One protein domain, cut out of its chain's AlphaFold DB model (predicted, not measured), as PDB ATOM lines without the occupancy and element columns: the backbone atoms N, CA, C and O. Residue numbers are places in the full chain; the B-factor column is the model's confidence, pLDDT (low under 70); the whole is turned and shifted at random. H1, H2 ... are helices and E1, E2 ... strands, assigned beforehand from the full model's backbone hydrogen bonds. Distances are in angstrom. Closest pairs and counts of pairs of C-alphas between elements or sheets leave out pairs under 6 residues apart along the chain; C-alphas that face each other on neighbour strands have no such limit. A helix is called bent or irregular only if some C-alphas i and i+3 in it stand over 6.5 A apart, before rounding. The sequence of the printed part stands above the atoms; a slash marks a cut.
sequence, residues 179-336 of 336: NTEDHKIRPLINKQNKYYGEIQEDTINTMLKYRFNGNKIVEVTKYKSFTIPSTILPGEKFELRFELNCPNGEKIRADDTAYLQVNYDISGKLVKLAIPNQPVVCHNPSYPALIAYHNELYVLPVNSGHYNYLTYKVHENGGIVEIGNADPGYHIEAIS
ATOM      1  N   ASN A 179      12.898   7.708  32.654       53.62
ATOM      2  CA  ASN A 179      13.230   8.823  33.534       53.62
ATOM      3  C   ASN A 179      14.399   8.428  34.431       53.62
ATOM      4  O   ASN A 179      14.402   7.340  35.003       53.62
ATOM      5  N   THR A 180      15.372   9.316  34.582       52.72
ATOM      6  CA  THR A 180      16.490   9.114  35.507       52.72
ATOM      7  C   THR A 180      16.061   9.536  36.910       52.72
ATOM      8  O   THR A 180      15.632  10.669  37.108       52.72
ATOM      9  N   GLU A 181      16.137   8.618  37.870       53.88
ATOM     10  CA  GLU A 181      15.753   8.836  39.272       53.88
ATOM     11  C   GLU A 181      16.924   9.323  40.123       53.88
ATOM     12  O   GLU A 181      16.766  10.212  40.952       53.88
ATOM     13  N   ASP A 182      18.096   8.727  39.918       58.16
ATOM     14  CA  ASP A 182      19.290   8.965  40.726       58.16
ATOM     15  C   ASP A 182      20.522   8.954  39.822       58.16
ATOM     16  O   ASP A 182      20.584   8.180  38.862       58.16
ATOM     17  N   HIS A 183      21.488   9.810  40.139       64.81
ATOM     18  CA  HIS A 183      22.709  10.018  39.371       64.81
ATOM     19  C   HIS A 183      23.904  10.067  40.321       64.81
ATOM     20  O   HIS A 183      23.962  10.888  41.239       64.81
ATOM     21  N   LYS A 184      24.883   9.192  40.087       73.25
ATOM     22  CA  LYS A 184      26.090   9.065  40.907       73.25
ATOM     23  C   LYS A 184      27.331   9.091  40.034       73.25
ATOM     24  O   LYS A 184      27.420   8.369  39.048       73.25
ATOM     25  N   ILE A 185      28.333   9.852  40.460       72.88
ATOM     26  CA  ILE A 185      29.669   9.831  39.865       72.88
ATOM     27  C   ILE A 185      30.565   8.970  40.753       72.88
ATOM     28  O   ILE A 185      30.686   9.208  41.956       72.88
ATOM     29  N   ARG A 186      31.183   7.945  40.165       78.25
ATOM     30  CA  ARG A 186      32.127   7.050  40.835       78.25
ATOM     31  C   ARG A 186      33.537   7.306  40.312       78.25
ATOM     32  O   ARG A 186      33.782   7.062  39.129       78.25
ATOM     33  N   PRO A 187      34.475   7.756  41.159       78.19
ATOM     34  CA  PRO A 187      35.856   7.903  40.740       78.19
ATOM     35  C   PRO A 187      36.495   6.521  40.558       78.19
ATOM     36  O   PRO A 187      36.351   5.628  41.395       78.19
ATOM     37  N   LEU A 188      37.229   6.359  39.464       79.94
ATOM     38  CA  LEU A 188      38.082   5.211  39.218       79.94
ATOM     39  C   LEU A 188      39.427   5.469  39.897       79.94
ATOM     40  O   LEU A 188      40.265   6.212  39.384       79.94
ATOM     41  N   ILE A 189      39.612   4.879  41.073       83.75
ATOM     42  CA  ILE A 189      40.828   5.013  41.876       83.75
ATOM     43  C   ILE A 189      41.493   3.655  42.075       83.75
ATOM     44  O   ILE A 189      40.819   2.630  42.180       83.75
ATOM     45  N   ASN A 190      42.824   3.637  42.123       83.88
ATOM     46  CA  ASN A 190      43.565   2.430  42.477       83.88
ATOM     47  C   ASN A 190      43.683   2.270  44.009       83.88
ATOM     48  O   ASN A 190      43.224   3.109  44.784       83.88
ATOM     49  N   LYS A 191      44.350   1.200  44.459       86.50
ATOM     50  CA  LYS A 191      44.547   0.905  45.892       86.50
ATOM     51  C   LYS A 191      45.357   1.972  46.645       86.50
ATOM     52  O   LYS A 191      45.328   1.995  47.869       86.50
ATOM     53  N   GLN A 192      46.080   2.834  45.932       89.19
ATOM     54  CA  GLN A 192      46.854   3.951  46.476       89.19
ATOM     55  C   GLN A 192      46.093   5.287  46.392       89.19
ATOM     56  O   GLN A 192      46.707   6.344  46.521       89.19
ATOM     57  N   ASN A 193      44.775   5.260  46.156       86.62
ATOM     58  CA  ASN A 193      43.919   6.438  45.965       86.62
ATOM     59  C   ASN A 193      44.340   7.353  44.802       86.62
ATOM     60  O   ASN A 193      43.938   8.516  44.744       86.62
ATOM     61  N   LYS A 194      45.126   6.851  43.844       85.44
ATOM     62  CA  LYS A 194      45.437   7.600  42.625       85.44
ATOM     63  C   LYS A 194      44.241   7.535  41.680       85.44
ATOM     64  O   LYS A 194      43.695   6.459  41.457       85.44
ATOM     65  N   TYR A 195      43.862   8.688  41.136       82.69
ATOM     66  CA  TYR A 195      42.735   8.870  40.220       82.69
ATOM     67  C   TYR A 195      43.088   8.502  38.778       82.69
ATOM     68  O   TYR A 195      44.165   8.854  38.292       82.69
ATOM     69  N   TYR A 196      42.156   7.834  38.097       79.69
ATOM     70  CA  TYR A 196      42.286   7.396  36.708       79.69
ATOM     71  C   TYR A 196      41.117   7.818  35.811       79.69
ATOM     72  O   TYR A 196      41.226   7.736  34.591       79.69
ATOM     73  N   GLY A 197      40.016   8.308  36.370       78.12
ATOM     74  CA  GLY A 197      38.847   8.741  35.610       78.12
ATOM     75  C   GLY A 197      37.578   8.630  36.439       78.12
ATOM     76  O   GLY A 197      37.636   8.409  37.647       78.12
ATOM     77  N   GLU A 198      36.431   8.736  35.781       78.50
ATOM     78  CA  GLU A 198      35.114   8.676  36.409       78.50
ATOM     79  C   GLU A 198      34.162   7.802  35.606       78.50
ATOM     80  O   GLU A 198      34.251   7.704  34.382       78.50
ATOM     81  N   ILE A 199      33.238   7.174  36.323       77.75
ATOM     82  CA  ILE A 199      32.137   6.400  35.771       77.75
ATOM     83  C   ILE A 199      30.856   6.986  36.336       77.75
ATOM     84  O   ILE A 199      30.715   7.130  37.549       77.75
ATOM     85  N   GLN A 200      29.918   7.308  35.460       78.31
ATOM     86  CA  GLN A 200      28.593   7.756  35.866       78.31
ATOM     87  C   GLN A 200      27.665   6.545  35.987       78.31
ATOM     88  O   GLN A 200      27.657   5.692  35.106       78.31
ATOM     89  N   GLU A 201      26.896   6.476  37.067       83.81
ATOM     90  CA  GLU A 201      25.829   5.507  37.319       83.81
ATOM     91  C   GLU A 201      24.501   6.257  37.385       83.81
ATOM     92  O   GLU A 201      24.306   7.101  38.259       83.81
ATOM     93  N   ASP A 202      23.582   5.902  36.498       79.88
ATOM     94  CA  ASP A 202      22.219   6.408  36.476       79.88
ATOM     95  C   ASP A 202      21.256   5.286  36.858       79.88
ATOM     96  O   ASP A 202      21.332   4.177  36.328       79.88
ATOM     97  N   THR A 203      20.316   5.572  37.753       83.31
ATOM     98  CA  THR A 203      19.156   4.704  37.982       83.31
ATOM     99  C   THR A 203      18.018   5.179  37.099       83.31
ATOM    100  O   THR A 203      17.601   6.332  37.184       83.31
ATOM    101  N   ILE A 204      17.524   4.298  36.240       77.81
ATOM    102  CA  ILE A 204      16.544   4.606  35.208       77.81
ATOM    103  C   ILE A 204      15.248   3.865  35.516       77.81
ATOM    104  O   ILE A 204      15.242   2.640  35.602       77.81
ATOM    105  N   ASN A 205      14.153   4.611  35.628       79.50
ATOM    106  CA  ASN A 205      12.795   4.086  35.690       79.50
ATOM    107  C   ASN A 205      12.194   4.033  34.296       79.50
ATOM    108  O   ASN A 205      12.348   4.973  33.508       79.50
ATOM    109  N   THR A 206      11.489   2.948  33.999       78.75
ATOM    110  CA  THR A 206      10.828   2.769  32.719       78.75
ATOM    111  C   THR A 206       9.575   1.895  32.787       78.75
ATOM    112  O   THR A 206       9.136   1.540  33.873       78.75
ATOM    113  N   MET A 207       8.940   1.641  31.645       80.19
ATOM    114  CA  MET A 207       7.767   0.767  31.484       80.19
ATOM    115  C   MET A 207       7.889  -0.035  30.180       80.19
ATOM    116  O   MET A 207       6.919  -0.262  29.459       80.19
ATOM    117  N   LEU A 208       9.122  -0.393  29.810       82.88
ATOM    118  CA  LEU A 208       9.392  -1.058  28.540       82.88
ATOM    119  C   LEU A 208       9.014  -2.525  28.645       82.88
ATOM    120  O   LEU A 208       9.521  -3.241  29.506       82.88
ATOM    121  N   LYS A 209       8.158  -2.984  27.739       87.69
ATOM    122  CA  LYS A 209       7.726  -4.375  27.690       87.69
ATOM    123  C   LYS A 209       8.430  -5.103  26.561       87.69
ATOM    124  O   LYS A 209       8.577  -4.588  25.454       87.69
ATOM    125  N   TYR A 210       8.836  -6.329  26.850       86.31
ATOM    126  CA  TYR A 210       9.497  -7.207  25.902       86.31
ATOM    127  C   TYR A 210       8.838  -8.576  25.905       86.31
ATOM    128  O   TYR A 210       8.464  -9.106  26.950       86.31
ATOM    129  N   ARG A 211       8.725  -9.168  24.723       88.44
ATOM    130  CA  ARG A 211       8.406 -10.576  24.537       88.44
ATOM    131  C   ARG A 211       9.716 -11.343  24.406       88.44
ATOM    132  O   ARG A 211      10.478 -11.136  23.466       88.44
ATOM    133  N   PHE A 212       9.966 -12.228  25.358       88.81
ATOM    134  CA  PHE A 212      11.117 -13.112  25.405       88.81
ATOM    135  C   PHE A 212      10.718 -14.521  24.954       88.81
ATOM    136  O   PHE A 212       9.735 -15.088  25.443       88.81
ATOM    137  N   ASN A 213      11.462 -15.064  23.986       86.56
ATOM    138  CA  ASN A 213      11.250 -16.385  23.384       86.56
ATOM    139  C   ASN A 213       9.786 -16.647  22.972       86.56
ATOM    140  O   ASN A 213       9.247 -17.730  23.183       86.56
ATOM    141  N   GLY A 214       9.123 -15.625  22.420       79.31
ATOM    142  CA  GLY A 214       7.758 -15.696  21.882       79.31
ATOM    143  C   GLY A 214       6.629 -15.747  22.919       79.31
ATOM    144  O   GLY A 214       5.517 -15.320  22.619       79.31
ATOM    145  N   ASN A 215       6.901 -16.195  24.146       84.38
ATOM    146  CA  ASN A 215       5.840 -16.580  25.083       84.38
ATOM    147  C   ASN A 215       5.864 -15.789  26.396       84.38
ATOM    148  O   ASN A 215       4.820 -15.618  27.023       84.38
ATOM    149  N   LYS A 216       7.034 -15.303  26.831       90.31
ATOM    150  CA  LYS A 216       7.182 -14.641  28.131       90.31
ATOM    151  C   LYS A 216       7.164 -13.128  27.964       90.31
ATOM    152  O   LYS A 216       8.043 -12.573  27.316       90.31
ATOM    153  N   ILE A 217       6.186 -12.454  28.564       91.25
ATOM    154  CA  ILE A 217       6.175 -10.991  28.639       91.25
ATOM    155  C   ILE A 217       6.966 -10.567  29.872       91.25
ATOM    156  O   ILE A 217       6.675 -11.008  30.982       91.25
ATOM    157  N   VAL A 218       7.965  -9.717  29.664       91.50
ATOM    158  CA  VAL A 218       8.808  -9.155  30.715       91.50
ATOM    159  C   VAL A 218       8.730  -7.641  30.634       91.50
ATOM    160  O   VAL A 218       8.969  -7.054  29.580       91.50
ATOM    161  N   GLU A 219       8.398  -7.010  31.752       91.81
ATOM    162  CA  GLU A 219       8.399  -5.560  31.884       91.81
ATOM    163  C   GLU A 219       9.679  -5.116  32.588       91.81
ATOM    164  O   GLU A 219       9.988  -5.569  33.690       91.81
ATOM    165  N   VAL A 220      10.433  -4.241  31.931       89.56
ATOM    166  CA  VAL A 220      11.556  -3.535  32.532       89.56
ATOM    167  C   VAL A 220      10.992  -2.272  33.162       89.56
ATOM    168  O   VAL A 220      10.564  -1.364  32.452       89.56
ATOM    169  N   THR A 221      10.977  -2.220  34.491       87.00
ATOM    170  CA  THR A 221      10.442  -1.083  35.248       87.00
ATOM    171  C   THR A 221      11.538  -0.206  35.832       87.00
ATOM    172  O   THR A 221      11.347   0.998  36.003       87.00
ATOM    173  N   LYS A 222      12.708  -0.787  36.119       88.38
ATOM    174  CA  LYS A 222      13.838  -0.078  36.721       88.38
ATOM    175  C   LYS A 222      15.152  -0.796  36.433       88.38
ATOM    176  O   LYS A 222      15.203  -2.019  36.458       88.38
ATOM    177  N   TYR A 223      16.221  -0.052  36.172       91.62
ATOM    178  CA  TYR A 223      17.566  -0.613  36.007       91.62
ATOM    179  C   TYR A 223      18.648   0.445  36.230       91.62
ATOM    180  O   TYR A 223      18.388   1.646  36.175       91.62
ATOM    181  N   LYS A 224      19.882   0.004  36.470       91.25
ATOM    182  CA  LYS A 224      21.065   0.866  36.488       91.25
ATOM    183  C   LYS A 224      21.747   0.864  35.132       91.25
ATOM    184  O   LYS A 224      22.001  -0.202  34.575       91.25
ATOM    185  N   SER A 225      22.109   2.042  34.647       87.88
ATOM    186  CA  SER A 225      22.929   2.227  33.453       87.88
ATOM    187  C   SER A 225      24.197   2.979  33.814       87.88
ATOM    188  O   SER A 225      24.148   3.990  34.510       87.88
ATOM    189  N   PHE A 226      25.330   2.519  33.300       85.12
ATOM    190  CA  PHE A 226      26.609   3.173  33.499       85.12
ATOM    191  C   PHE A 226      27.063   3.869  32.215       85.12
ATOM    192  O   PHE A 226      26.990   3.308  31.121       85.12
ATOM    193  N   THR A 227      27.568   5.093  32.355       83.00
ATOM    194  CA  THR A 227      28.362   5.750  31.316       83.00
ATOM    195  C   THR A 227      29.825   5.455  31.604       83.00
ATOM    196  O   THR A 227      30.442   6.035  32.498       83.00
ATOM    197  N   ILE A 228      30.355   4.497  30.852       84.06
ATOM    198  CA  ILE A 228      31.693   3.942  30.990       84.06
ATOM    199  C   ILE A 228      32.613   4.655  29.986       84.06
ATOM    200  O   ILE A 228      32.335   4.671  28.781       84.06
ATOM    201  N   PRO A 229      33.718   5.272  30.430       78.19
ATOM    202  CA  PRO A 229      34.604   5.982  29.522       78.19
ATOM    203  C   PRO A 229      35.351   4.991  28.621       78.19
ATOM    204  O   PRO A 229      35.806   3.947  29.065       78.19
ATOM    205  N   SER A 230      35.555   5.299  27.343       76.81
ATOM    206  CA  SER A 230      36.368   4.429  26.468       76.81
ATOM    207  C   SER A 230      37.874   4.525  26.737       76.81
ATOM    208  O   SER A 230      38.651   3.714  26.230       76.81
ATOM    209  N   THR A 231      38.283   5.555  27.478       77.25
ATOM    210  CA  THR A 231      39.672   5.860  27.810       77.25
ATOM    211  C   THR A 231      39.733   6.386  29.236       77.25
ATOM    212  O   THR A 231      38.911   7.213  29.621       77.25
ATOM    213  N   ILE A 232      40.718   5.927  29.991       79.44
ATOM    214  CA  ILE A 232      41.066   6.404  31.329       79.44
ATOM    215  C   ILE A 232      42.501   6.942  31.300       79.44
ATOM    216  O   ILE A 232      43.204   6.806  30.296       79.44
ATOM    217  N   LEU A 233      42.955   7.567  32.384       75.25
ATOM    218  CA  LEU A 233      44.349   7.988  32.492       75.25
ATOM    219  C   LEU A 233      45.282   6.763  32.413       75.25
ATOM    220  O   LEU A 233      44.949   5.697  32.930       75.25
ATOM    221  N   PRO A 234      46.455   6.887  31.778       89.06
ATOM    222  CA  PRO A 234      47.404   5.788  31.677       89.06
ATOM    223  C   PRO A 234      48.100   5.492  33.015       89.06
ATOM    224  O   PRO A 234      48.218   6.344  33.901       89.06
ATOM    225  N   GLY A 235      48.646   4.281  33.122       85.81
ATOM    226  CA  GLY A 235      49.564   3.876  34.188       85.81
ATOM    227  C   GLY A 235      49.051   2.796  35.140       85.81
ATOM    228  O   GLY A 235      49.705   2.562  36.148       85.81
ATOM    229  N   GLU A 236      47.907   2.168  34.869       90.12
ATOM    230  CA  GLU A 236      47.384   1.020  35.628       90.12
ATOM    231  C   GLU A 236      46.422   0.215  34.747       90.12
ATOM    232  O   GLU A 236      45.789   0.778  33.854       90.12
ATOM    233  N   LYS A 237      46.304  -1.095  34.991       94.44
ATOM    234  CA  LYS A 237      45.266  -1.922  34.361       94.44
ATOM    235  C   LYS A 237      44.042  -1.970  35.264       94.44
ATOM    236  O   LYS A 237      44.170  -2.185  36.465       94.44
ATOM    237  N   PHE A 238      42.855  -1.862  34.679       93.75
ATOM    238  CA  PHE A 238      41.603  -2.011  35.417       93.75
ATOM    239  C   PHE A 238      40.783  -3.154  34.840       93.75
ATOM    240  O   PHE A 238      40.636  -3.259  33.627       93.75
ATOM    241  N   GLU A 239      40.230  -3.973  35.726       96.00
ATOM    242  CA  GLU A 239      39.151  -4.910  35.429       96.00
ATOM    243  C   GLU A 239      37.946  -4.486  36.263       96.00
ATOM    244  O   GLU A 239      37.995  -4.490  37.493       96.00
ATOM    245  N   LEU A 240      36.877  -4.085  35.585       95.00
ATOM    246  CA  LEU A 240      35.634  -3.647  36.203       95.00
ATOM    247  C   LEU A 240      34.536  -4.642  35.868       95.00
ATOM    248  O   LEU A 240      34.433  -5.092  34.729       95.00
ATOM    249  N   ARG A 241      33.707  -4.975  36.856       95.00
ATOM    250  CA  ARG A 241      32.571  -5.884  36.696       95.00
ATOM    251  C   ARG A 241      31.303  -5.168  37.129       95.00
ATOM    252  O   ARG A 241      31.198  -4.738  38.275       95.00
ATOM    253  N   PHE A 242      30.363  -5.038  36.203       93.56
ATOM    254  CA  PHE A 242      29.060  -4.432  36.436       93.56
ATOM    255  C   PHE A 242      28.010  -5.532  36.395       93.56
ATOM    256  O   PHE A 242      27.881  -6.215  35.383       93.56
ATOM    257  N   GLU A 243      27.295  -5.727  37.497       94.25
ATOM    258  CA  GLU A 243      26.227  -6.726  37.593       94.25
ATOM    259  C   GLU A 243      25.144  -6.453  36.545       94.25
ATOM    260  O   GLU A 243      24.797  -5.297  36.284       94.25
ATOM    261  N   LEU A 244      24.609  -7.515  35.941       94.38
ATOM    262  CA  LEU A 244      23.378  -7.392  35.165       94.38
ATOM    263  C   LEU A 244      22.227  -6.974  36.098       94.38
ATOM    264  O   LEU A 244      22.231  -7.275  37.291       94.38
ATOM    265  N   ASN A 245      21.230  -6.275  35.562       93.62
ATOM    266  CA  ASN A 245      20.058  -5.861  36.328       93.62
ATOM    267  C   ASN A 245      18.909  -6.845  36.103       93.62
ATOM    268  O   ASN A 245      18.631  -7.227  34.959       93.62
ATOM    269  N   CYS A 246      18.177  -7.173  37.170       93.06
ATOM    270  CA  CYS A 246      16.837  -7.724  37.018       93.06
ATOM    271  C   CYS A 246      15.923  -6.666  36.362       93.06
ATOM    272  O   CYS A 246      16.097  -5.471  36.619       93.06
ATOM    273  N   PRO A 247      14.921  -7.062  35.556       90.38
ATOM    274  CA  PRO A 247      13.996  -6.127  34.902       90.38
ATOM    275  C   PRO A 247      13.255  -5.175  35.861       90.38
ATOM    276  O   PRO A 247      12.875  -4.071  35.477       90.38
ATOM    277  N   ASN A 248      13.074  -5.581  37.117       89.00
ATOM    278  CA  ASN A 248      12.428  -4.797  38.172       89.00
ATOM    279  C   ASN A 248      13.400  -3.921  38.994       89.00
ATOM    280  O   ASN A 248      12.980  -3.268  39.950       89.00
ATOM    281  N   GLY A 249      14.693  -3.919  38.662       84.38
ATOM    282  CA  GLY A 249      15.734  -3.183  39.381       84.38
ATOM    283  C   GLY A 249      16.225  -3.855  40.666       84.38
ATOM    284  O   GLY A 249      17.055  -3.275  41.370       84.38
ATOM    285  N   GLU A 250      15.745  -5.060  40.986       86.44
ATOM    286  CA  GLU A 250      16.294  -5.862  42.078       86.44
ATOM    287  C   GLU A 250      17.700  -6.369  41.737       86.44
ATOM    288  O   GLU A 250      18.105  -6.465  40.574       86.44
ATOM    289  N   LYS A 251      18.465  -6.698  42.780       80.00
ATOM    290  CA  LYS A 251      19.770  -7.334  42.605       80.00
ATOM    291  C   LYS A 251      19.591  -8.774  42.146       80.00
ATOM    292  O   LYS A 251      18.688  -9.471  42.609       80.00
ATOM    293  N   ILE A 252      20.512  -9.230  41.308       81.62
ATOM    294  CA  ILE A 252      20.648 -10.651  41.002       81.62
ATOM    295  C   ILE A 252      21.031 -11.406  42.280       81.62
ATOM    296  O   ILE A 252      21.685 -10.857  43.174       81.62
ATOM    297  N   ARG A 253      20.580 -12.657  42.399       74.44
ATOM    298  CA  ARG A 253      20.948 -13.511  43.532       74.44
ATOM    299  C   ARG A 253      22.463 -13.750  43.529       74.44
ATOM    300  O   ARG A 253      23.070 -13.965  42.483       74.44
ATOM    301  N   ALA A 254      23.074 -13.688  44.710       69.44
ATOM    302  CA  ALA A 254      24.533 -13.701  44.858       69.44
ATOM    303  C   ALA A 254      25.201 -15.007  44.379       69.44
ATOM    304  O   ALA A 254      26.386 -15.010  44.063       69.44
ATOM    305  N   ASP A 255      24.452 -16.108  44.335       73.69
ATOM    306  CA  ASP A 255      24.875 -17.422  43.847       73.69
ATOM    307  C   ASP A 255      24.774 -17.577  42.320       73.69
ATOM    308  O   ASP A 255      25.326 -18.530  41.778       73.69
ATOM    309  N   ASP A 256      24.131 -16.632  41.627       69.06
ATOM    310  CA  ASP A 256      23.909 -16.671  40.178       69.06
ATOM    311  C   ASP A 256      24.164 -15.309  39.508       69.06
ATOM    312  O   ASP A 256      23.365 -14.801  38.722       69.06
ATOM    313  N   THR A 257      25.264 -14.649  39.881       78.31
ATOM    314  CA  THR A 257      25.561 -13.292  39.405       78.31
ATOM    315  C   THR A 257      26.345 -13.294  38.092       78.31
ATOM    316  O   THR A 257      27.489 -13.741  38.028       78.31
ATOM    317  N   ALA A 258      25.746 -12.707  37.057       89.88
ATOM    318  CA  ALA A 258      26.396 -12.413  35.786       89.88
ATOM    319  C   ALA A 258      26.797 -10.934  35.677       89.88
ATOM    320  O   ALA A 258      26.194 -10.053  36.297       89.88
ATOM    321  N   TYR A 259      27.809 -10.656  34.850       94.44
ATOM    322  CA  TYR A 259      28.408  -9.327  34.734       94.44
ATOM    323  C   TYR A 259      28.637  -8.907  33.281       94.44
ATOM    324  O   TYR A 259      28.951  -9.727  32.419       94.44
ATOM    325  N   LEU A 260      28.586  -7.596  33.049       96.00
ATOM    326  CA  LEU A 260      29.372  -6.935  32.017       96.00
ATOM    327  C   LEU A 260      30.763  -6.651  32.588       96.00
ATOM    328  O   LEU A 260      30.916  -5.826  33.491       96.00
ATOM    329  N   GLN A 261      31.779  -7.319  32.055       97.44
ATOM    330  CA  GLN A 261      33.169  -7.046  32.391       97.44
ATOM    331  C   GLN A 261      33.777  -6.052  31.397       97.44
ATOM    332  O   GLN A 261      33.579  -6.175  30.190       97.44
ATOM    333  N   VAL A 262      34.549  -5.093  31.907       96.88
ATOM    334  CA  VAL A 262      35.220  -4.032  31.149       96.88
ATOM    335  C   VAL A 262      36.680  -3.972  31.578       96.88
ATOM    336  O   VAL A 262      36.957  -3.734  32.754       96.88
ATOM    337  N   ASN A 263      37.613  -4.144  30.636       97.31
ATOM    338  CA  ASN A 263      39.043  -4.088  30.946       97.31
ATOM    339  C   ASN A 263      39.765  -2.964  30.206       97.31
ATOM    340  O   ASN A 263      39.646  -2.833  28.983       97.31
ATOM    341  N   TYR A 264      40.604  -2.241  30.947       94.31
ATOM    342  CA  TYR A 264      41.539  -1.256  30.417       94.31
ATOM    343  C   TYR A 264      42.972  -1.775  30.485       94.31
ATOM    344  O   TYR A 264      43.372  -2.418  31.461       94.31
ATOM    345  N   ASP A 265      43.753  -1.479  29.451       95.38
ATOM    346  CA  ASP A 265      45.190  -1.727  29.458       95.38
ATOM    347  C   ASP A 265      45.963  -0.634  30.213       95.38
ATOM    348  O   ASP A 265      45.408   0.367  30.665       95.38
ATOM    349  N   ILE A 266      47.281  -0.812  30.328       95.50
ATOM    350  CA  ILE A 266      48.156   0.144  31.018       95.50
ATOM    351  C   ILE A 266      48.240   1.508  30.313       95.50
ATOM    352  O   ILE A 266      48.622   2.496  30.936       95.50
ATOM    353  N   SER A 267      47.869   1.583  29.034       92.81
ATOM    354  CA  SER A 267      47.794   2.836  28.276       92.81
ATOM    355  C   SER A 267      46.481   3.581  28.535       92.81
ATOM    356  O   SER A 267      46.259   4.646  27.962       92.81
ATOM    357  N   GLY A 268      45.605   3.022  29.376       87.69
ATOM    358  CA  GLY A 268      44.293   3.565  29.692       87.69
ATOM    359  C   GLY A 268      43.253   3.321  28.602       87.69
ATOM    360  O   GLY A 268      42.202   3.958  28.607       87.69
ATOM    361  N   LYS A 269      43.506   2.427  27.640       92.06
ATOM    362  CA  LYS A 269      42.563   2.126  26.557       92.06
ATOM    363  C   LYS A 269      41.656   0.966  26.933       92.06
ATOM    364  O   LYS A 269      42.113  -0.021  27.501       92.06
ATOM    365  N   LEU A 270      40.377   1.065  26.572       87.69
ATOM    366  CA  LEU A 270      39.440  -0.052  26.655       87.69
ATOM    367  C   LEU A 270      39.848  -1.153  25.665       87.69
ATOM    368  O   LEU A 270      39.872  -0.909  24.458       87.69
ATOM    369  N   VAL A 271      40.140  -2.354  26.166       92.19
ATOM    370  CA  VAL A 271      40.680  -3.471  25.364       92.19
ATOM    371  C   VAL A 271      39.865  -4.755  25.454       92.19
ATOM    372  O   VAL A 271      40.057  -5.654  24.638       92.19
ATOM    373  N   LYS A 272      38.957  -4.877  26.423       96.75
ATOM    374  CA  LYS A 272      38.087  -6.051  26.510       96.75
ATOM    375  C   LYS A 272      36.713  -5.689  27.044       96.75
ATOM    376  O   LYS A 272      36.611  -4.952  28.024       96.75
ATOM    377  N   LEU A 273      35.691  -6.268  26.426       95.88
ATOM    378  CA  LEU A 273      34.373  -6.444  27.030       95.88
ATOM    379  C   LEU A 273      34.106  -7.941  27.137       95.88
ATOM    380  O   LEU A 273      34.428  -8.666  26.198       95.88
ATOM    381  N   ALA A 274      33.531  -8.400  28.244       96.19
ATOM    382  CA  ALA A 274      33.044  -9.772  28.347       96.19
ATOM    383  C   ALA A 274      31.625  -9.809  28.909       96.19
ATOM    384  O   ALA A 274      31.300  -9.061  29.833       96.19
ATOM    385  N   ILE A 275      30.793 -10.667  28.326       95.50
ATOM    386  CA  ILE A 275      29.376 -10.851  28.663       95.50
ATOM    387  C   ILE A 275      28.987 -12.325  28.503       95.50
ATOM    388  O   ILE A 275      29.576 -13.019  27.672       95.50
ATOM    389  N   PRO A 276      27.994 -12.823  29.257       91.50
ATOM    390  CA  PRO A 276      27.672 -14.252  29.284       91.50
ATOM    391  C   PRO A 276      26.998 -14.774  28.007       91.50
ATOM    392  O   PRO A 276      27.036 -15.976  27.770       91.50
ATOM    393  N   ASN A 277      26.391 -13.894  27.207       87.06
ATOM    394  CA  ASN A 277      25.628 -14.211  25.999       87.06
ATOM    395  C   ASN A 277      25.560 -13.000  25.052       87.06
ATOM    396  O   ASN A 277      25.816 -11.867  25.458       87.06
ATOM    397  N   GLN A 278      25.193 -13.228  23.786       88.50
ATOM    398  CA  GLN A 278      25.077 -12.184  22.756       88.50
ATOM    399  C   GLN A 278      23.897 -11.245  23.040       88.50
ATOM    400  O   GLN A 278      22.758 -11.672  22.878       88.50
ATOM    401  N   PRO A 279      24.093  -9.965  23.386       90.69
ATOM    402  CA  PRO A 279      22.990  -9.103  23.769       90.69
ATOM    403  C   PRO A 279      22.174  -8.663  22.557       90.69
ATOM    404  O   PRO A 279      22.680  -8.572  21.433       90.69
ATOM    405  N   VAL A 280      20.915  -8.331  22.822       84.31
ATOM    406  CA  VAL A 280      20.002  -7.684  21.886       84.31
ATOM    407  C   VAL A 280      19.987  -6.192  22.193       84.31
ATOM    408  O   VAL A 280      19.569  -5.753  23.264       84.31
ATOM    409  N   VAL A 281      20.468  -5.408  21.232       78.88
ATOM    410  CA  VAL A 281      20.441  -3.945  21.296       78.88
ATOM    411  C   VAL A 281      19.150  -3.415  20.683       78.88
ATOM    412  O   VAL A 281      18.741  -3.822  19.595       78.88
ATOM    413  N   CYS A 282      18.510  -2.487  21.383       68.81
ATOM    414  CA  CYS A 282      17.292  -1.839  20.928       68.81
ATOM    415  C   CYS A 282      17.587  -0.812  19.826       68.81
ATOM    416  O   CYS A 282      18.651  -0.191  19.790       68.81
ATOM    417  N   HIS A 283      16.601  -0.566  18.956       62.88
ATOM    418  CA  HIS A 283      16.694   0.489  17.939       62.88
ATOM    419  C   HIS A 283      16.836   1.885  18.547       62.88
ATOM    420  O   HIS A 283      17.561   2.720  18.008       62.88
ATOM    421  N   ASN A 284      16.158   2.139  19.670       68.81
ATOM    422  CA  ASN A 284      16.356   3.365  20.420       68.81
ATOM    423  C   ASN A 284      17.661   3.251  21.233       68.81
ATOM    424  O   ASN A 284      17.733   2.423  22.144       68.81
ATOM    425  N   PRO A 285      18.689   4.074  20.953       64.06
ATOM    426  CA  PRO A 285      19.982   3.973  21.626       64.06
ATOM    427  C   PRO A 285      19.918   4.286  23.127       64.06
ATOM    428  O   PRO A 285      20.830   3.891  23.852       64.06
ATOM    429  N   SER A 286      18.865   4.970  23.585       70.38
ATOM    430  CA  SER A 286      18.632   5.295  24.997       70.38
ATOM    431  C   SER A 286      17.922   4.181  25.771       70.38
ATOM    432  O   SER A 286      17.757   4.305  26.979       70.38
ATOM    433  N   TYR A 287      17.472   3.117  25.101       79.81
ATOM    434  CA  TYR A 287      16.873   1.953  25.754       79.81
ATOM    435  C   TYR A 287      17.952   0.970  26.214       79.81
ATOM    436  O   TYR A 287      19.035   0.925  25.609       79.81
ATOM    437  N   PRO A 288      17.676   0.166  27.255       83.50
ATOM    438  CA  PRO A 288      18.643  -0.794  27.767       83.50
ATOM    439  C   PRO A 288      19.070  -1.781  26.680       83.50
ATOM    440  O   PRO A 288      18.274  -2.144  25.808       83.50
ATOM    441  N   ALA A 289      20.327  -2.220  26.724       87.25
ATOM    442  CA  ALA A 289      20.701  -3.450  26.038       87.25
ATOM    443  C   ALA A 289      20.197  -4.642  26.866       87.25
ATOM    444  O   ALA A 289      20.241  -4.619  28.097       87.25
ATOM    445  N   LEU A 290      19.699  -5.675  26.197       93.06
ATOM    446  CA  LEU A 290      19.061  -6.819  26.838       93.06
ATOM    447  C   LEU A 290      19.859  -8.088  26.596       93.06
ATOM    448  O   LEU A 290      20.509  -8.233  25.563       93.06
ATOM    449  N   ILE A 291      19.812  -9.014  27.541       92.62
ATOM    450  CA  ILE A 291      20.583 -10.250  27.475       92.62
ATOM    451  C   ILE A 291      19.803 -11.371  28.155       92.62
ATOM    452  O   ILE A 291      19.185 -11.152  29.196       92.62
ATOM    453  N   ALA A 292      19.807 -12.558  27.557       90.88
ATOM    454  CA  ALA A 292      19.328 -13.750  28.242       90.88
ATOM    455  C   ALA A 292      20.450 -14.319  29.108       90.88
ATOM    456  O   ALA A 292      21.612 -14.315  28.695       90.88
ATOM    457  N   TYR A 293      20.108 -14.802  30.291       90.06
ATOM    458  CA  TYR A 293      21.020 -15.551  31.143       90.06
ATOM    459  C   TYR A 293      20.204 -16.564  31.954       90.06
ATOM    460  O   TYR A 293      19.195 -16.189  32.542       90.06
ATOM    461  N   HIS A 294      20.574 -17.843  31.923       89.06
ATOM    462  CA  HIS A 294      19.848 -18.940  32.578       89.06
ATOM    463  C   HIS A 294      18.338 -18.949  32.273       89.06
ATOM    464  O   HIS A 294      17.493 -19.085  33.157       89.06
ATOM    465  N   ASN A 295      17.998 -18.811  30.988       86.38
ATOM    466  CA  ASN A 295      16.633 -18.789  30.461       86.38
ATOM    467  C   ASN A 295      15.733 -17.673  31.041       86.38
ATOM    468  O   ASN A 295      14.503 -17.746  30.973       86.38
ATOM    469  N   GLU A 296      16.345 -16.617  31.575       90.62
ATOM    470  CA  GLU A 296      15.690 -15.424  32.101       90.62
ATOM    471  C   GLU A 296      16.183 -14.166  31.372       90.62
ATOM    472  O   GLU A 296      17.295 -14.124  30.839       90.62
ATOM    473  N   LEU A 297      15.333 -13.134  31.315       91.44
ATOM    474  CA  LEU A 297      15.680 -11.866  30.676       91.44
ATOM    475  C   LEU A 297      16.314 -10.920  31.696       91.44
ATOM    476  O   LEU A 297      15.688 -10.568  32.694       91.44
ATOM    477  N   TYR A 298      17.505 -10.429  31.373       94.00
ATOM    478  CA  TYR A 298      18.220  -9.428  32.148       94.00
ATOM    479  C   TYR A 298      18.521  -8.183  31.319       94.00
ATOM    480  O   TYR A 298      18.521  -8.181  30.083       94.00
ATOM    481  N   VAL A 299      18.805  -7.101  32.035       94.44
ATOM    482  CA  VAL A 299      19.187  -5.814  31.465       94.44
ATOM    483  C   VAL A 299      20.684  -5.610  31.674       94.44
ATOM    484  O   VAL A 299      21.172  -5.610  32.809       94.44
ATOM    485  N   LEU A 300      21.427  -5.408  30.585       94.38
ATOM    486  CA  LEU A 300      22.825  -5.000  30.683       94.38
ATOM    487  C   LEU A 300      22.916  -3.648  31.403       94.38
ATOM    488  O   LEU A 300      22.070  -2.779  31.191       94.38
ATOM    489  N   PRO A 301      23.968  -3.422  32.206       93.69
ATOM    490  CA  PRO A 301      24.143  -2.189  32.964       93.69
ATOM    491  C   PRO A 301      24.631  -1.023  32.082       93.69
ATOM    492  O   PRO A 301      25.430  -0.196  32.502       93.69
ATOM    493  N   VAL A 302      24.183  -0.960  30.830       87.25
ATOM    494  CA  VAL A 302      24.482   0.075  29.838       87.25
ATOM    495  C   VAL A 302      23.332   0.148  28.829       87.25
ATOM    496  O   VAL A 302      22.716  -0.862  28.479       87.25
ATOM    497  N   ASN A 303      23.080   1.338  28.293       83.06
ATOM    498  CA  ASN A 303      22.121   1.500  27.201       83.06
ATOM    499  C   ASN A 303      22.662   0.944  25.875       83.06
ATOM    500  O   ASN A 303      23.873   0.872  25.653       83.06
ATOM    501  N   SER A 304      21.756   0.617  24.953       79.62
ATOM    502  CA  SER A 304      22.049   0.013  23.645       79.62
ATOM    503  C   SER A 304      23.065   0.812  22.827       79.62
ATOM    504  O   SER A 304      24.018   0.254  22.280       79.62
ATOM    505  N   GLY A 305      22.914   2.139  22.784       74.25
ATOM    506  CA  GLY A 305      23.862   3.013  22.094       74.25
ATOM    507  C   GLY A 305      25.247   3.009  22.742       74.25
ATOM    508  O   GLY A 305      26.260   3.024  22.041       74.25
ATOM    509  N   HIS A 306      25.299   2.942  24.073       82.38
ATOM    510  CA  HIS A 306      26.555   2.938  24.812       82.38
ATOM    511  C   HIS A 306      27.285   1.594  24.694       82.38
ATOM    512  O   HIS A 306      28.486   1.576  24.437       82.38
ATOM    513  N   TYR A 307      26.569   0.469  24.755       85.38
ATOM    514  CA  TYR A 307      27.140  -0.854  24.496       85.38
ATOM    515  C   TYR A 307      27.785  -0.946  23.103       85.38
ATOM    516  O   TYR A 307      28.936  -1.375  22.968       85.38
ATOM    517  N   ASN A 308      27.085  -0.470  22.066       81.00
ATOM    518  CA  ASN A 308      27.622  -0.423  20.704       81.00
ATOM    519  C   ASN A 308      28.877   0.460  20.614       81.00
ATOM    520  O   ASN A 308      29.847   0.101  19.946       81.00
ATOM    521  N   TYR A 309      28.882   1.600  21.313       79.44
ATOM    522  CA  TYR A 309      30.045   2.481  21.392       79.44
ATOM    523  C   TYR A 309      31.258   1.792  22.034       79.44
ATOM    524  O   TYR A 309      32.355   1.849  21.474       79.44
ATOM    525  N   LEU A 310      31.071   1.116  23.171       79.00
ATOM    526  CA  LEU A 310      32.143   0.395  23.859       79.00
ATOM    527  C   LEU A 310      32.693  -0.745  22.991       79.00
ATOM    528  O   LEU A 310      33.905  -0.870  22.847       79.00
ATOM    529  N   THR A 311      31.811  -1.521  22.355       81.31
ATOM    530  CA  THR A 311      32.170  -2.613  21.428       81.31
ATOM    531  C   THR A 311      33.030  -2.089  20.279       81.31
ATOM    532  O   THR A 311      34.115  -2.607  20.015       81.31
ATOM    533  N   TYR A 312      32.604  -0.994  19.640       78.06
ATOM    534  CA  TYR A 312      33.394  -0.332  18.602       78.06
ATOM    535  C   TYR A 312      34.783   0.076  19.118       78.06
ATOM    536  O   TYR A 312      35.783  -0.138  18.436       78.06
ATOM    537  N   LYS A 313      34.856   0.653  20.322       80.19
ATOM    538  CA  LYS A 313      36.115   1.133  20.905       80.19
ATOM    539  C   LYS A 313      37.085   0.012  21.251       80.19
ATOM    540  O   LYS A 313      38.280   0.179  21.031       80.19
ATOM    541  N   VAL A 314      36.588  -1.127  21.719       82.44
ATOM    542  CA  VAL A 314      37.404  -2.332  21.901       82.44
ATOM    543  C   VAL A 314      38.059  -2.736  20.585       82.44
ATOM    544  O   VAL A 314      39.276  -2.890  20.539       82.44
ATOM    545  N   HIS A 315      37.282  -2.855  19.506       79.56
ATOM    546  CA  HIS A 315      37.819  -3.258  18.205       79.56
ATOM    547  C   HIS A 315      38.785  -2.222  17.615       79.56
ATOM    548  O   HIS A 315      39.830  -2.597  17.091       79.56
ATOM    549  N   GLU A 316      38.483  -0.924  17.748       78.62
ATOM    550  CA  GLU A 316      39.377   0.172  17.337       78.62
ATOM    551  C   GLU A 316      40.736   0.103  18.056       78.62
ATOM    552  O   GLU A 316      41.769   0.411  17.465       78.62
ATOM    553  N   ASN A 317      40.749  -0.349  19.310       82.62
ATOM    554  CA  ASN A 317      41.964  -0.525  20.102       82.62
ATOM    555  C   ASN A 317      42.658  -1.886  19.885       82.62
ATOM    556  O   ASN A 317      43.617  -2.185  20.594       82.62
ATOM    557  N   GLY A 318      42.196  -2.715  18.940       86.00
ATOM    558  CA  GLY A 318      42.734  -4.065  18.713       86.00
ATOM    559  C   GLY A 318      42.402  -5.061  19.832       86.00
ATOM    560  O   GLY A 318      43.086  -6.069  19.993       86.00
ATOM    561  N   GLY A 319      41.384  -4.750  20.631       91.38
ATOM    562  CA  GLY A 319      40.884  -5.569  21.723       91.38
ATOM    563  C   GLY A 319      39.857  -6.617  21.290       91.38
ATOM    564  O   GLY A 319      39.579  -6.806  20.103       91.38
ATOM    565  N   ILE A 320      39.259  -7.293  22.275       92.81
ATOM    566  CA  ILE A 320      38.338  -8.418  22.055       92.81
ATOM    567  C   ILE A 320      37.016  -8.201  22.798       92.81
ATOM    568  O   ILE A 320      37.000  -7.849  23.978       92.81
ATOM    569  N   VAL A 321      35.900  -8.450  22.112       92.56
ATOM    570  CA  VAL A 321      34.583  -8.603  22.741       92.56
ATOM    571  C   VAL A 321      34.329 -10.097  22.897       92.56
ATOM    572  O   VAL A 321      34.165 -10.810  21.912       92.56
ATOM    573  N   GLU A 322      34.375 -10.572  24.136       93.31
ATOM    574  CA  GLU A 322      34.156 -11.969  24.486       93.31
ATOM    575  C   GLU A 322      32.682 -12.187  24.820       93.31
ATOM    576  O   GLU A 322      32.121 -11.543  25.707       93.31
ATOM    577  N   ILE A 323      32.057 -13.097  24.086       91.00
ATOM    578  CA  ILE A 323      30.651 -13.439  24.245       91.00
ATOM    579  C   ILE A 323      30.597 -14.907  24.638       91.00
ATOM    580  O   ILE A 323      31.072 -15.769  23.898       91.00
ATOM    581  N   GLY A 324      30.067 -15.173  25.829       87.06
ATOM    582  CA  GLY A 324      29.810 -16.527  26.296       87.06
ATOM    583  C   GLY A 324      28.658 -17.195  25.542       87.06
ATOM    584  O   GLY A 324      28.038 -16.612  24.656       87.06
ATOM    585  N   ASN A 325      28.373 -18.436  25.929       86.38
ATOM    586  CA  ASN A 325      27.244 -19.217  25.428       86.38
ATOM    587  C   ASN A 325      26.482 -19.828  26.612       86.38
ATOM    588  O   ASN A 325      26.266 -21.039  26.654       86.38
ATOM    589  N   ALA A 326      26.178 -19.009  27.625       81.56
ATOM    590  CA  ALA A 326      25.452 -19.463  28.810       81.56
ATOM    591  C   ALA A 326      24.029 -19.950  28.469       81.56
ATOM    592  O   ALA A 326      23.503 -20.814  29.164       81.56
ATOM    593  N   ASP A 327      23.443 -19.463  27.369       80.19
ATOM    594  CA  ASP A 327      22.153 -19.919  26.849       80.19
ATOM    595  C   ASP A 327      22.211 -20.206  25.341       80.19
ATOM    596  O   ASP A 327      23.023 -19.615  24.619       80.19
ATOM    597  N   PRO A 328      21.330 -21.088  24.826       80.00
ATOM    598  CA  PRO A 328      21.129 -21.244  23.390       80.00
ATOM    599  C   PRO A 328      20.575 -19.956  22.758       80.00
ATOM    600  O   PRO A 328      20.135 -19.036  23.445       80.00
ATOM    601  N   GLY A 329      20.559 -19.898  21.422       81.00
ATOM    602  CA  GLY A 329      20.026 -18.747  20.687       81.00
ATOM    603  C   GLY A 329      18.609 -18.371  21.137       81.00
ATOM    604  O   GLY A 329      17.720 -19.221  21.183       81.00
ATOM    605  N   TYR A 330      18.409 -17.093  21.452       84.19
ATOM    606  CA  TYR A 330      17.167 -16.557  22.009       84.19
ATOM    607  C   TYR A 330      16.627 -15.387  21.188       84.19
ATOM    608  O   TYR A 330      17.330 -14.783  20.375       84.19
ATOM    609  N   HIS A 331      15.356 -15.060  21.416       82.94
ATOM    610  CA  HIS A 331      14.673 -13.965  20.738       82.94
ATOM    611  C   HIS A 331      14.058 -12.993  21.743       82.94
ATOM    612  O   HIS A 331      13.374 -13.402  22.681       82.94
ATOM    613  N   ILE A 332      14.294 -11.702  21.525       82.69
ATOM    614  CA  ILE A 332      13.722 -10.614  22.312       82.69
ATOM    615  C   ILE A 332      13.092  -9.621  21.344       82.69
ATOM    616  O   ILE A 332      13.756  -9.128  20.432       82.69
ATOM    617  N   GLU A 333      11.824  -9.314  21.571       78.94
ATOM    618  CA  GLU A 333      11.042  -8.364  20.786       78.94
ATOM    619  C   GLU A 333      10.476  -7.293  21.721       78.94
ATOM    620  O   GLU A 333       9.884  -7.621  22.745       78.94
ATOM    621  N   ALA A 334      10.645  -6.015  21.388       75.56
ATOM    622  CA  ALA A 334       9.957  -4.941  22.102       75.56
ATOM    623  C   ALA A 334       8.466  -4.956  21.742       75.56
ATOM    624  O   ALA A 334       8.123  -5.007  20.561       75.56
ATOM    625  N   ILE A 335       7.590  -4.886  22.743       74.75
ATOM    626  CA  ILE A 335       6.136  -4.851  22.553       74.75
ATOM    627  C   ILE A 335       5.578  -3.535  23.104       74.75
ATOM    628  O   ILE A 335       5.971  -3.094  24.184       74.75
ATOM    629  N   SER A 336       4.732  -2.885  22.300       54.59
ATOM    630  CA  SER A 336       4.161  -1.551  22.544       54.59
ATOM    631  C   SER A 336       3.128  -1.521  23.655       54.59
ATOM    632  O   SER A 336       2.307  -2.472  23.682       54.59
TER     633      SER A 336
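This is residues 179 to 336 of the 336 residues of the protein "Surface antigen family protein" of Rickettsia bellii str. RML An4 (UniProt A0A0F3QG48). A long ribbon of three antiparallel strands, E1 E2 E3, runs along one side of the domain, and the bent end of E2 and E3 wraps round the hairpin E7 E8, which sits in the middle between that end and a second sheet, E4 E5 E6 E9. H1 packs on one face of the second sheet, over E6 and only just over E9, and the short strand E10 pairs with the bent end of E2. The printed part has 158 residues, with ten named strands and one named helix in the order E1 to E8, H1, E9, E10, and its class is mostly strand. The sheet E1 E2 E3 E10 is branched and its neighbour pairs are antiparallel; the second sheet has the order E4, E5, E6, E9 and is mixed. The whole is compact, with a radius of gyration of the C-alphas of 15.7 A, and only just elongated, with spans of 49 by 32 by 32 A.

E1 is residues 179 to 189, 29.1 A long, and begins at C-alpha 179 at (13.230, 8.823, 33.534). E2, residues 195 to 212, is the longest strand at 41.3 A and bends by 89 degrees at residue 209. E3, residues 216 to 227, spans 29.6 A and bends by 64 degrees at residue 221. E4 is residues 238 to 243, E5 residues 259 to 264 and E6 residues 270 to 275. E7, residues 288 to 293, is followed by E8, residues 296 to 303, 18.8 A long with a bend of 51 degrees at residue 300. H1, residues 304 to 316, spans 18.4 A from C-alpha 304 at (22.049, 0.013, 23.645). E9 is residues 320 to 323, and E10, residues 332 to 335, ends at C-alpha 335 at (6.136, -4.851, 22.553).

E1 E2 E3 form a meander, each strand the antiparallel neighbour of the one before. N 186 and O 199 of E1 and E2 are 2.8 A apart, and N 204 and O 223 of E2 and E3 are 2.8 A apart, both within hydrogen-bond range. Beside E2, E1 and E10 lie on one side and E3 on the other side; the pairing is staggered, with E1 beside residues 195 to 205 and E10 beside residues 209 to 212, where N 211 and O 333 are 2.8 A apart. This sheet is twisted. E3 and E8 have 13 pairs of C-alphas within 8 A, the closest being those of Ser 225 and Val 302, 4.5 A. In the hairpin of E7 and E8, N 298 and O 291 are 2.8 A apart. E4 and E8 have 3 pairs of C-alphas within 8 A, the closest being those of Phe 242 and Pro 301, 6.4 A apart. E4 E5 E6 form a second meander, with N 262 and O 240 at 2.8 A and N 263 and O 272 at 2.9 A. E9, an edge strand, is parallel to E6, with N 322 and O 273 at 2.8 A. H1 is on one face of this sheet, making two layers, a helix over a sheet, at a height over the sheet of 9.5 A. It lies over E6 and only just over E9, on which 3 of its C-alphas fall, and runs slantwise to the strands, at 35 degrees to E6 on the local plane. The closest C-alphas of H1 and E6 are those of Val 314 and Val 271, 4.9 A. In H1 every O i to N i+4 pair is within hydrogen-bond range. Among the pairs that are apart are E1 and E4, and E3 and E4.

The two C-alphas farthest apart, of Gln 192 and Asn 215, are 50.6 A apart. The printed part has no cut and ends at residue 336, the chain's last residue. The links E4 to E5, residues 244 to 258, and E6 to E7, residues 276 to 287, are long. The mean pLDDT of the printed part is 84.2; residues 179 to 183, 254, 256, 282 to 285 and 336 are under 70.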